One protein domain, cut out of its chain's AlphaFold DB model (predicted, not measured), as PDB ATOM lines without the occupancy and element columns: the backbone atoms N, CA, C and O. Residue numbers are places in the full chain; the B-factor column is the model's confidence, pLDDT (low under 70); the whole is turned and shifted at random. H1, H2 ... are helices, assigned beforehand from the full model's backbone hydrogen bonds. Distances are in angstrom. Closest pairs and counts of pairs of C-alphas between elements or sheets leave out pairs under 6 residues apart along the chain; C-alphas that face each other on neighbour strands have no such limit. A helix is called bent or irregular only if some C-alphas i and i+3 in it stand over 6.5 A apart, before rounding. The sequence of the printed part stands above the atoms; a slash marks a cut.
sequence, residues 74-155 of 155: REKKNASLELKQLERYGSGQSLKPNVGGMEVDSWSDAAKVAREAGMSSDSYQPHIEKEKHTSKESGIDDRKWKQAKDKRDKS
ATOM      1  N   ARG A  74     -16.781 -39.238  68.454       92.31
ATOM      2  CA  ARG A  74     -18.217 -39.430  68.250       92.31
ATOM      3  C   ARG A  74     -18.790 -38.409  67.275       92.31
ATOM      4  O   ARG A  74     -19.546 -38.802  66.397       92.31
ATOM      5  N   GLU A  75     -18.414 -37.139  67.383       93.62
ATOM      6  CA  GLU A  75     -18.838 -36.078  66.460       93.62
ATOM      7  C   GLU A  75     -18.389 -36.370  65.021       93.62
ATOM      8  O   GLU A  75     -19.230 -36.387  64.123       93.62
ATOM      9  N   LYS A  76     -17.115 -36.737  64.815       93.94
ATOM     10  CA  LYS A  76     -16.600 -37.178  63.503       93.94
ATOM     11  C   LYS A  76     -17.379 -38.361  62.939       93.94
ATOM     12  O   LYS A  76     -17.773 -38.377  61.771       93.94
ATOM     13  N   LYS A  77     -17.615 -39.374  63.778       95.62
ATOM     14  CA  LYS A  77     -18.362 -40.569  63.376       95.62
ATOM     15  C   LYS A  77     -19.800 -40.208  63.010       95.62
ATOM     16  O   LYS A  77     -20.261 -40.630  61.953       95.62
ATOM     17  N   ASN A  78     -20.473 -39.392  63.815       95.56
ATOM     18  CA  ASN A  78     -21.842 -38.949  63.567       95.56
ATOM     19  C   ASN A  78     -21.953 -38.145  62.267       95.56
ATOM     20  O   ASN A  78     -22.829 -38.450  61.464       95.56
ATOM     21  N   ALA A  79     -21.032 -37.214  62.003       94.12
ATOM     22  CA  ALA A  79     -21.014 -36.455  60.753       94.12
ATOM     23  C   ALA A  79     -20.825 -37.369  59.526       94.12
ATOM     24  O   ALA A  79     -21.499 -37.222  58.509       94.12
ATOM     25  N   SER A  80     -19.958 -38.384  59.639       94.06
ATOM     26  CA  SER A  80     -19.781 -39.382  58.575       94.06
ATOM     27  C   SER A  80     -21.017 -40.265  58.356       94.06
ATOM     28  O   SER A  80     -21.288 -40.681  57.230       94.06
ATOM     29  N   LEU A  81     -21.762 -40.566  59.424       94.81
ATOM     30  CA  LEU A  81     -22.981 -41.369  59.364       94.81
ATOM     31  C   LEU A  81     -24.149 -40.571  58.778       94.81
ATOM     32  O   LEU A  81     -24.906 -41.142  58.004       94.81
ATOM     33  N   GLU A  82     -24.262 -39.277  59.090       92.50
ATOM     34  CA  GLU A  82     -25.295 -38.376  58.550       92.50
ATOM     35  C   GLU A  82     -25.239 -38.333  57.013       92.50
ATOM     36  O   GLU A  82     -26.250 -38.548  56.348       92.50
ATOM     37  N   LEU A  83     -24.042 -38.178  56.436       91.56
ATOM     38  CA  LEU A  83     -23.851 -38.229  54.982       91.56
ATOM     39  C   LEU A  83     -24.228 -39.579  54.380       91.56
ATOM     40  O   LEU A  83     -24.982 -39.633  53.414       91.56
ATOM     41  N   LYS A  84     -23.756 -40.677  54.981       92.69
ATOM     42  CA  LYS A  84     -24.077 -42.031  54.506       92.69
ATOM     43  C   LYS A  84     -25.571 -42.333  54.581       92.69
ATOM     44  O   LYS A  84     -26.081 -43.081  53.753       92.69
ATOM     45  N   GLN A  85     -26.271 -41.797  55.579       91.69
ATOM     46  CA  GLN A  85     -27.720 -41.936  55.697       91.69
ATOM     47  C   GLN A  85     -28.443 -41.162  54.596       91.69
ATOM     48  O   GLN A  85     -29.341 -41.729  53.980       91.69
ATOM     49  N   LEU A  86     -28.025 -39.926  54.309       90.50
ATOM     50  CA  LEU A  86     -28.574 -39.136  53.203       90.50
ATOM     51  C   LEU A  86     -28.334 -39.809  51.848       90.50
ATOM     52  O   LEU A  86     -29.245 -39.876  51.036       90.50
ATOM     53  N   GLU A  87     -27.138 -40.350  51.618       88.12
ATOM     54  CA  GLU A  87     -26.809 -41.057  50.375       88.12
ATOM     55  C   GLU A  87     -27.588 -42.368  50.221       88.12
ATOM     56  O   GLU A  87     -28.002 -42.713  49.119       88.12
ATOM     57  N   ARG A  88     -27.803 -43.107  51.318       89.94
ATOM     58  CA  ARG A  88     -28.487 -44.408  51.277       89.94
ATOM     59  C   ARG A  88     -30.007 -44.290  51.233       89.94
ATOM     60  O   ARG A  88     -30.649 -45.070  50.539       89.94
ATOM     61  N   TYR A  89     -30.578 -43.402  52.039       85.75
ATOM     62  CA  TYR A  89     -32.024 -43.321  52.262       85.75
ATOM     63  C   TYR A  89     -32.654 -42.046  51.688       85.75
ATOM     64  O   TYR A  89     -33.872 -41.886  51.751       85.75
ATOM     65  N   GLY A  90     -31.856 -41.140  51.125       82.69
ATOM     66  CA  GLY A  90     -32.351 -39.893  50.561       82.69
ATOM     67  C   GLY A  90     -32.875 -38.918  51.618       82.69
ATOM     68  O   GLY A  90     -32.541 -38.975  52.802       82.69
ATOM     69  N   SER A  91     -33.719 -37.986  51.170       75.38
ATOM     70  CA  SER A  91     -34.298 -36.927  52.010       75.38
ATOM     71  C   SER A  91     -35.624 -37.304  52.703       75.38
ATOM     72  O   SER A  91     -36.242 -36.441  53.338       75.38
ATOM     73  N   GLY A  92     -36.030 -38.580  52.628       77.25
ATOM     74  CA  GLY A  92     -37.280 -39.127  53.168       77.25
ATOM     75  C   GLY A  92     -38.313 -39.471  52.087       77.25
ATOM     76  O   GLY A  92     -38.037 -39.368  50.895       77.25
ATOM     77  N   GLN A  93     -39.516 -39.887  52.503       75.62
ATOM     78  CA  GLN A  93     -40.625 -40.148  51.577       75.62
ATOM     79  C   GLN A  93     -41.113 -38.836  50.947       75.62
ATOM     80  O   GLN A  93     -41.375 -37.856  51.653       75.62
ATOM     81  N   SER A  94     -41.227 -38.806  49.620       73.56
ATOM     82  CA  SER A  94     -41.826 -37.690  48.893       73.56
ATOM     83  C   SER A  94     -43.337 -37.878  48.795       73.56
ATOM     84  O   SER A  94     -43.840 -38.973  48.546       73.56
ATOM     85  N   LEU A  95     -44.074 -36.789  49.004       84.25
ATOM     86  CA  LEU A  95     -45.501 -36.754  48.720       84.25
ATOM     87  C   LEU A  95     -45.668 -36.556  47.208       84.25
ATOM     88  O   LEU A  95     -45.052 -35.645  46.644       84.25
ATOM     89  N   LYS A  96     -46.471 -37.405  46.561       87.06
ATOM     90  CA  LYS A  96     -46.822 -37.221  45.152       87.06
ATOM     91  C   LYS A  96     -47.870 -36.108  45.025       87.06
ATOM     92  O   LYS A  96     -48.845 -36.135  45.780       87.06
ATOM     93  N   PRO A  97     -47.684 -35.131  44.124       90.25
ATOM     94  CA  PRO A  97     -48.671 -34.086  43.917       90.25
ATOM     95  C   PRO A  97     -49.955 -34.651  43.299       90.25
ATOM     96  O   PRO A  97     -49.917 -35.422  42.341       90.25
ATOM     97  N   ASN A  98     -51.096 -34.224  43.834       90.06
ATOM     98  CA  ASN A  98     -52.420 -34.558  43.320       90.06
ATOM     99  C   ASN A  98     -53.290 -33.301  43.336       90.06
ATOM    100  O   ASN A  98     -53.347 -32.594  44.344       90.06
ATOM    101  N   VAL A  99     -53.969 -33.042  42.222       88.69
ATOM    102  CA  VAL A  99     -54.941 -31.960  42.087       88.69
ATOM    103  C   VAL A  99     -56.270 -32.562  41.653       88.69
ATOM    104  O   VAL A  99     -56.410 -33.029  40.527       88.69
ATOM    105  N   GLY A 100     -57.256 -32.576  42.552       83.00
ATOM    106  CA  GLY A 100     -58.623 -32.984  42.206       83.00
ATOM    107  C   GLY A 100     -58.771 -34.423  41.689       83.00
ATOM    108  O   GLY A 100     -59.709 -34.698  40.951       83.00
ATOM    109  N   GLY A 101     -57.864 -35.337  42.052       85.62
ATOM    110  CA  GLY A 101     -57.869 -36.731  41.592       85.62
ATOM    111  C   GLY A 101     -56.952 -37.007  40.398       85.62
ATOM    112  O   GLY A 101     -56.818 -38.162  40.005       85.62
ATOM    113  N   MET A 102     -56.296 -35.981  39.848       85.69
ATOM    114  CA  MET A 102     -55.274 -36.123  38.814       85.69
ATOM    115  C   MET A 102     -53.880 -36.081  39.453       85.69
ATOM    116  O   MET A 102     -53.475 -35.070  40.035       85.69
ATOM    117  N   GLU A 103     -53.152 -37.197  39.364       88.62
ATOM    118  CA  GLU A 103     -51.750 -37.284  39.787       88.62
ATOM    119  C   GLU A 103     -50.832 -36.652  38.736       88.62
ATOM    120  O   GLU A 103     -51.045 -36.814  37.533       88.62
ATOM    121  N   VAL A 104     -49.804 -35.938  39.190       90.81
ATOM    122  CA  VAL A 104     -48.808 -35.288  38.325       90.81
ATOM    123  C   VAL A 104     -47.393 -35.530  38.850       90.81
ATOM    124  O   VAL A 104     -47.195 -35.768  40.041       90.81
ATOM    125  N   ASP A 105     -46.396 -35.445  37.967       87.56
ATOM    126  CA  ASP A 105     -45.006 -35.800  38.295       87.56
ATOM    127  C   ASP A 105     -44.227 -34.685  39.023       87.56
ATOM    128  O   ASP A 105     -43.223 -34.959  39.680       87.56
ATOM    129  N   SER A 106     -44.680 -33.429  38.931       91.75
ATOM    130  CA  SER A 106     -44.023 -32.257  39.530       91.75
ATOM    131  C   SER A 106     -45.011 -31.381  40.294       91.75
ATOM    132  O   SER A 106     -46.146 -31.165  39.862       91.75
ATOM    133  N   TRP A 107     -44.563 -30.791  41.406       91.94
ATOM    134  CA  TRP A 107     -45.355 -29.810  42.152       91.94
ATOM    135  C   TRP A 107     -45.533 -28.511  41.372       91.94
ATOM    136  O   TRP A 107     -46.527 -27.802  41.548       91.94
ATOM    137  N   SER A 108     -44.590 -28.196  40.483       92.12
ATOM    138  CA  SER A 108     -44.713 -27.038  39.598       92.12
ATOM    139  C   SER A 108     -45.846 -27.205  38.585       92.12
ATOM    140  O   SER A 108     -46.578 -26.248  38.323       92.12
ATOM    141  N   ASP A 109     -46.043 -28.424  38.083       92.75
ATOM    142  CA  ASP A 109     -47.130 -28.754  37.166       92.75
ATOM    143  C   ASP A 109     -48.460 -28.888  37.906       92.75
ATOM    144  O   ASP A 109     -49.463 -28.347  37.444       92.75
ATOM    145  N   ALA A 110     -48.458 -29.446  39.121       92.94
ATOM    146  CA  ALA A 110     -49.619 -29.429  40.016       92.94
ATOM    147  C   ALA A 110     -50.160 -28.009  40.224       92.94
ATOM    148  O   ALA A 110     -51.361 -27.758  40.146       92.94
ATOM    149  N   ALA A 111     -49.269 -27.038  40.423       93.69
ATOM    150  CA  ALA A 111     -49.672 -25.649  40.577       93.69
ATOM    151  C   ALA A 111     -50.237 -25.021  39.296       93.69
ATOM    152  O   ALA A 111     -51.044 -24.100  39.400       93.69
ATOM    153  N   LYS A 112     -49.845 -25.480  38.102       93.00
ATOM    154  CA  LYS A 112     -50.462 -25.034  36.839       93.00
ATOM    155  C   LYS A 112     -51.858 -25.630  36.684       93.00
ATOM    156  O   LYS A 112     -52.805 -24.870  36.528       93.00
ATOM    157  N   VAL A 113     -51.983 -26.947  36.855       93.12
ATOM    158  CA  VAL A 113     -53.261 -27.673  36.762       93.12
ATOM    159  C   VAL A 113     -54.281 -27.115  37.754       93.12
ATOM    160  O   VAL A 113     -55.433 -26.888  37.404       93.12
ATOM    161  N   ALA A 114     -53.857 -26.809  38.983       93.00
ATOM    162  CA  ALA A 114     -54.738 -26.198  39.971       93.00
ATOM    163  C   ALA A 114     -55.237 -24.815  39.542       93.00
ATOM    164  O   ALA A 114     -56.422 -24.535  39.692       93.00
ATOM    165  N   ARG A 115     -54.374 -23.970  38.964       92.31
ATOM    166  CA  ARG A 115     -54.791 -22.652  38.456       92.31
ATOM    167  C   ARG A 115     -55.770 -22.778  37.294       92.31
ATOM    168  O   ARG A 115     -56.744 -22.037  37.256       92.31
ATOM    169  N   GLU A 116     -55.531 -23.718  36.384       92.94
ATOM    170  CA  GLU A 116     -56.433 -24.008  35.262       92.94
ATOM    171  C   GLU A 116     -57.796 -24.519  35.745       92.94
ATOM    172  O   GLU A 116     -58.830 -24.118  35.218       92.94
ATOM    173  N   ALA A 117     -57.811 -25.327  36.806       90.81
ATOM    174  CA  ALA A 117     -59.023 -25.803  37.467       90.81
ATOM    175  C   ALA A 117     -59.705 -24.749  38.369       90.81
ATOM    176  O   ALA A 117     -60.700 -25.059  39.026       90.81
ATOM    177  N   GLY A 118     -59.184 -23.516  38.446       90.94
ATOM    178  CA  GLY A 118     -59.722 -22.455  39.308       90.94
ATOM    179  C   GLY A 118     -59.492 -22.676  40.811       90.94
ATOM    180  O   GLY A 118     -60.178 -22.074  41.635       90.94
ATOM    181  N   MET A 119     -58.544 -23.538  41.181       88.19
ATOM    182  CA  MET A 119     -58.162 -23.858  42.558       88.19
ATOM    183  C   MET A 119     -56.964 -23.011  43.024       88.19
ATOM    184  O   MET A 119     -56.113 -22.593  42.234       88.19
ATOM    185  N   SER A 120     -56.851 -22.777  44.337       87.94
ATOM    186  CA  SER A 120     -55.736 -22.018  44.918       87.94
ATOM    187  C   SER A 120     -54.414 -22.791  44.843       87.94
ATOM    188  O   SER A 120     -54.337 -23.932  45.298       87.94
ATOM    189  N   SER A 121     -53.352 -22.154  44.344       87.50
ATOM    190  CA  SER A 121     -52.024 -22.779  44.194       87.50
ATOM    191  C   SER A 121     -51.059 -22.550  45.366       87.50
ATOM    192  O   SER A 121     -49.951 -23.086  45.360       87.50
ATOM    193  N   ASP A 122     -51.436 -21.730  46.348       89.19
ATOM    194  CA  ASP A 122     -50.507 -21.204  47.363       89.19
ATOM    195  C   ASP A 122     -49.940 -22.299  48.269       89.19
ATOM    196  O   ASP A 122     -48.756 -22.285  48.603       89.19
ATOM    197  N   SER A 123     -50.752 -23.312  48.574       88.19
ATOM    198  CA  SER A 123     -50.338 -24.478  49.358       88.19
ATOM    199  C   SER A 123     -49.188 -25.265  48.716       88.19
ATOM    200  O   SER A 123     -48.467 -25.970  49.416       88.19
ATOM    201  N   TYR A 124     -48.975 -25.140  47.401       90.25
ATOM    202  CA  TYR A 124     -47.938 -25.881  46.679       90.25
ATOM    203  C   TYR A 124     -46.582 -25.179  46.648       90.25
ATOM    204  O   TYR A 124     -45.571 -25.843  46.426       90.25
ATOM    205  N   GLN A 125     -46.518 -23.874  46.922       91.69
ATOM    206  CA  GLN A 125     -45.262 -23.113  46.912       91.69
ATOM    207  C   GLN A 125     -44.120 -23.736  47.735       91.69
ATOM    208  O   GLN A 125     -43.036 -23.915  47.172       91.69
ATOM    209  N   PRO A 126     -44.316 -24.163  49.001       92.25
ATOM    210  CA  PRO A 126     -43.231 -24.778  49.769       92.25
ATOM    211  C   PRO A 126     -42.729 -26.090  49.146       92.25
ATOM    212  O   PRO A 126     -41.545 -26.418  49.237       92.25
ATOM    213  N   HIS A 127     -43.608 -26.844  48.480       91.25
ATOM    214  CA  HIS A 127     -43.234 -28.081  47.802       91.25
ATOM    215  C   HIS A 127     -42.453 -27.814  46.515       91.25
ATOM    216  O   HIS A 127     -41.455 -28.486  46.270       91.25
ATOM    217  N   ILE A 128     -42.843 -26.790  45.751       92.69
ATOM    218  CA  ILE A 128     -42.118 -26.341  44.555       92.69
ATOM    219  C   ILE A 128     -40.712 -25.865  44.930       92.69
ATOM    220  O   ILE A 128     -39.736 -26.199  44.259       92.69
ATOM    221  N   GLU A 129     -40.579 -25.086  46.004       91.62
ATOM    222  CA  GLU A 129     -39.271 -24.647  46.496       91.62
ATOM    223  C   GLU A 129     -38.397 -25.823  46.927       91.62
ATOM    224  O   GLU A 129     -37.223 -25.881  46.565       91.62
ATOM    225  N   LYS A 130     -38.965 -26.795  47.645       89.50
ATOM    226  CA  LYS A 130     -38.246 -28.013  48.030       89.50
ATOM    227  C   LYS A 130     -37.818 -28.834  46.808       89.50
ATOM    228  O   LYS A 130     -36.684 -29.308  46.766       89.50
ATOM    229  N   GLU A 131     -38.685 -28.967  45.805       90.31
ATOM    230  CA  GLU A 131     -38.401 -29.678  44.553       90.31
ATOM    231  C   GLU A 131     -37.214 -29.056  43.802       90.31
ATOM    232  O   GLU A 131     -36.334 -29.784  43.356       90.31
ATOM    233  N   LYS A 132     -37.104 -27.718  43.755       90.56
ATOM    234  CA  LYS A 132     -35.968 -27.010  43.121       90.56
ATOM    235  C   LYS A 132     -34.602 -27.347  43.725       90.56
ATOM    236  O   LYS A 132     -33.584 -27.140  43.072       90.56
ATOM    237  N   HIS A 133     -34.571 -27.785  44.980       90.06
ATOM    238  CA  HIS A 133     -33.341 -28.122  45.701       90.06
ATOM    239  C   HIS A 133     -33.135 -29.624  45.861       90.06
ATOM    240  O   HIS A 133     -32.134 -30.039  46.436       90.06
ATOM    241  N   THR A 134     -34.077 -30.430  45.377       89.69
ATOM    242  CA  THR A 134     -33.993 -31.882  45.445       89.69
ATOM    243  C   THR A 134     -33.532 -32.405  44.093       89.69
ATOM    244  O   THR A 134     -34.136 -32.109  43.063       89.69
ATOM    245  N   SER A 135     -32.462 -33.196  44.079       87.06
ATOM    246  CA  SER A 135     -32.012 -33.859  42.858       87.06
ATOM    247  C   SER A 135     -33.072 -34.844  42.360       87.06
ATOM    248  O   SER A 135     -33.577 -35.663  43.130       87.06
ATOM    249  N   LYS A 136     -33.382 -34.796  41.060       80.94
ATOM    250  CA  LYS A 136     -34.333 -35.718  40.415       80.94
ATOM    251  C   LYS A 136     -33.804 -37.150  40.327       80.94
ATOM    252  O   LYS A 136     -34.595 -38.083  40.326       80.94
ATOM    253  N   GLU A 137     -32.483 -37.319  40.259       82.31
ATOM    254  CA  GLU A 137     -31.844 -38.633  40.128       82.31
ATOM    255  C   GLU A 137     -31.695 -39.324  41.482       82.31
ATOM    256  O   GLU A 137     -32.038 -40.494  41.631       82.31
ATOM    257  N   SER A 138     -31.186 -38.601  42.483       80.81
ATOM    258  CA  SER A 138     -30.871 -39.182  43.790       80.81
ATOM    259  C   SER A 138     -31.956 -38.957  44.845       80.81
ATOM    260  O   SER A 138     -31.925 -39.599  45.891       80.81
ATOM    261  N   GLY A 139     -32.912 -38.046  44.621       83.81
ATOM    262  CA  GLY A 139     -33.934 -37.683  45.615       83.81
ATOM    263  C   GLY A 139     -33.366 -36.988  46.863       83.81
ATOM    264  O   GLY A 139     -34.042 -36.866  47.894       83.81
ATOM    265  N   ILE A 140     -32.103 -36.558  46.800       89.06
ATOM    266  CA  ILE A 140     -31.390 -35.909  47.900       89.06
ATOM    267  C   ILE A 140     -31.566 -34.395  47.780       89.06
ATOM    268  O   ILE A 140     -31.444 -33.827  46.700       89.06
ATOM    269  N   ASP A 141     -31.840 -33.747  48.910       90.62
ATOM    270  CA  ASP A 141     -31.831 -32.288  49.023       90.62
ATOM    271  C   ASP A 141     -30.379 -31.790  49.060       90.62
ATOM    272  O   ASP A 141     -29.633 -32.066  50.009       90.62
ATOM    273  N   ASP A 142     -29.987 -31.036  48.034       90.25
ATOM    274  CA  ASP A 142     -28.632 -30.523  47.843       90.25
ATOM    275  C   ASP A 142     -28.171 -29.652  49.013       90.25
ATOM    276  O   ASP A 142     -26.988 -29.643  49.364       90.25
ATOM    277  N   ARG A 143     -29.090 -28.909  49.647       91.50
ATOM    278  CA  ARG A 143     -28.760 -28.058  50.798       91.50
ATOM    279  C   ARG A 143     -28.396 -28.922  51.995       91.50
ATOM    280  O   ARG A 143     -27.385 -28.660  52.646       91.50
ATOM    281  N   LYS A 144     -29.187 -29.965  52.259       91.38
ATOM    282  CA  LYS A 144     -28.928 -30.904  53.360       91.38
ATOM    283  C   LYS A 144     -27.631 -31.668  53.139       91.38
ATOM    284  O   LYS A 144     -26.841 -31.789  54.069       91.38
ATOM    285  N   TRP A 145     -27.383 -32.123  51.914       92.12
ATOM    286  CA  TRP A 145     -26.142 -32.816  51.586       92.12
ATOM    287  C   TRP A 145     -24.919 -31.911  51.761       92.12
ATOM    288  O   TRP A 145     -23.963 -32.307  52.427       92.12
ATOM    289  N   LYS A 146     -24.964 -30.665  51.263       93.44
ATOM    290  CA  LYS A 146     -23.880 -29.684  51.462       93.44
ATOM    291  C   LYS A 146     -23.638 -29.395  52.942       93.44
ATOM    292  O   LYS A 146     -22.499 -29.437  53.385       93.44
ATOM    293  N   GLN A 147     -24.696 -29.183  53.725       93.06
ATOM    294  CA  GLN A 147     -24.571 -28.966  55.169       93.06
ATOM    295  C   GLN A 147     -23.943 -30.167  55.884       93.06
ATOM    296  O   GLN A 147     -23.062 -29.989  56.723       93.06
ATOM    297  N   ALA A 148     -24.368 -31.389  55.557       92.81
ATOM    298  CA  ALA A 148     -23.798 -32.602  56.135       92.81
ATOM    299  C   ALA A 148     -22.324 -32.786  55.726       92.81
ATOM    300  O   ALA A 148     -21.497 -33.196  56.544       92.81
ATOM    301  N   LYS A 149     -21.975 -32.411  54.489       94.31
ATOM    302  CA  LYS A 149     -20.602 -32.440  53.976       94.31
ATOM    303  C   LYS A 149     -19.712 -31.457  54.722       94.31
ATOM    304  O   LYS A 149     -18.689 -31.862  55.266       94.31
ATOM    305  N   ASP A 150     -20.164 -30.218  54.862       95.00
ATOM    306  CA  ASP A 150     -19.452 -29.186  55.613       95.00
ATOM    307  C   ASP A 150     -19.263 -29.575  57.085       95.00
ATOM    308  O   ASP A 150     -18.201 -29.331  57.654       95.00
ATOM    309  N   LYS A 151     -20.267 -30.203  57.718       92.00
ATOM    310  CA  LYS A 151     -20.143 -30.722  59.092       92.00
ATOM    311  C   LYS A 151     -19.055 -31.788  59.199       92.00
ATOM    312  O   LYS A 151     -18.280 -31.747  60.148       92.00
ATOM    313  N   ARG A 152     -18.991 -32.726  58.248       91.81
ATOM    314  CA  ARG A 152     -17.957 -33.773  58.211       91.81
ATOM    315  C   ARG A 152     -16.569 -33.189  57.988       91.81
ATOM    316  O   ARG A 152     -15.623 -33.635  58.628       91.81
ATOM    317  N   ASP A 153     -16.446 -32.223  57.090       91.62
ATOM    318  CA  ASP A 153     -15.147 -31.645  56.747       91.62
ATOM    319  C   ASP A 153     -14.619 -30.732  57.875       91.62
ATOM    320  O   ASP A 153     -13.409 -30.583  58.033       91.62
ATOM    321  N   LYS A 154     -15.511 -30.169  58.707       88.69
ATOM    322  CA  LYS A 154     -15.163 -29.375  59.903       88.69
ATOM    323  C   LYS A 154     -14.945 -30.200  61.180       88.69
ATOM    324  O   LYS A 154     -14.377 -29.660  62.130       88.69
ATOM    325  N   SER A 155     -15.424 -31.447  61.241       80.06
ATOM    326  CA  SER A 155     -15.306 -32.327  62.421       80.06
ATOM    327  C   SER A 155     -13.942 -32.994  62.516       80.06
ATOM    328  O   SER A 155     -13.359 -33.013  63.625       80.06
TER     329      SER A 155
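This is residues 74 to 155 of the 155 residues of an uncharacterized protein of Candidatus Altiarchaeales archaeon (UniProt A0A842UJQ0). Two pairs of antiparallel helices make the two ends of a long rod: H1 and H4 side by side at one end, the helical hairpin of H2 and H3 at the other, with no contact between the two pairs of helices. Two unnamed links join them, the long residues 90 to 106 and the shorter residues 133 to 141, so that the first and last printed residues lie at the same end. The printed part has 82 residues with four named helices, in the order H1, H2, H3, H4, and no named strand; its class is all helix. It is loose, with a radius of gyration of the C-alphas of 16.5 A, and spans 53 by 18 by 18 A.

H1 covers residues 74 to 89 and is the longest helix by residues, 21.5 A from its first C-alpha, at (-18.217, -39.430, 68.250), to its last. Residues 90 to 106 follow with no named element; within them, residues 98 to 99 pair with residues 102 to 103, antiparallel. H2 covers residues 107 to 116, 14.3 A long, and begins with C-alpha 107 at (-45.355, -29.810, 42.152). H3 covers residues 122 to 132, 16.2 A long. H3 is irregular: its C-alphas 123 and 126 are 7.1 A apart. H4 covers residues 142 to 154, 18.1 A long, and ends with C-alpha 154 at (-15.163, -29.375, 59.903).

H1 touches H4, and their closest C-alphas, those of Ala 79 and Arg 152, are 4.8 A apart. These two helices run opposite ways at a shallow tilt of 25 degrees. H2 touches H3, and their closest C-alphas, those of Trp 107 and Ile 128, are 5.3 A apart. H2 and H3 form a helical hairpin, running opposite ways at a shallow tilt of 31 degrees. H1 is apart from H2 and from H3, and H4 is apart from H2 and from H3. In H1, H2 and H4 every O i to N i+4 pair is within hydrogen-bond range; in H3, 5 of 7 are.

The two C-alphas farthest apart, those of Arg 74 and Gly 118, are 53.4 A apart, while the first and last printed C-alphas, those of Arg 74 and Ser 155, are 9.6 A apart. Ser 155 is the chain's last residue. The printed part has no cut. The link from H1 to H2 is long, with 17 residues; that from H2 to H3 is tight, with 5; that from H3 to H4 is short, with 9. The mean pLDDT of the printed part is 89.5, and no printed residue is under 70.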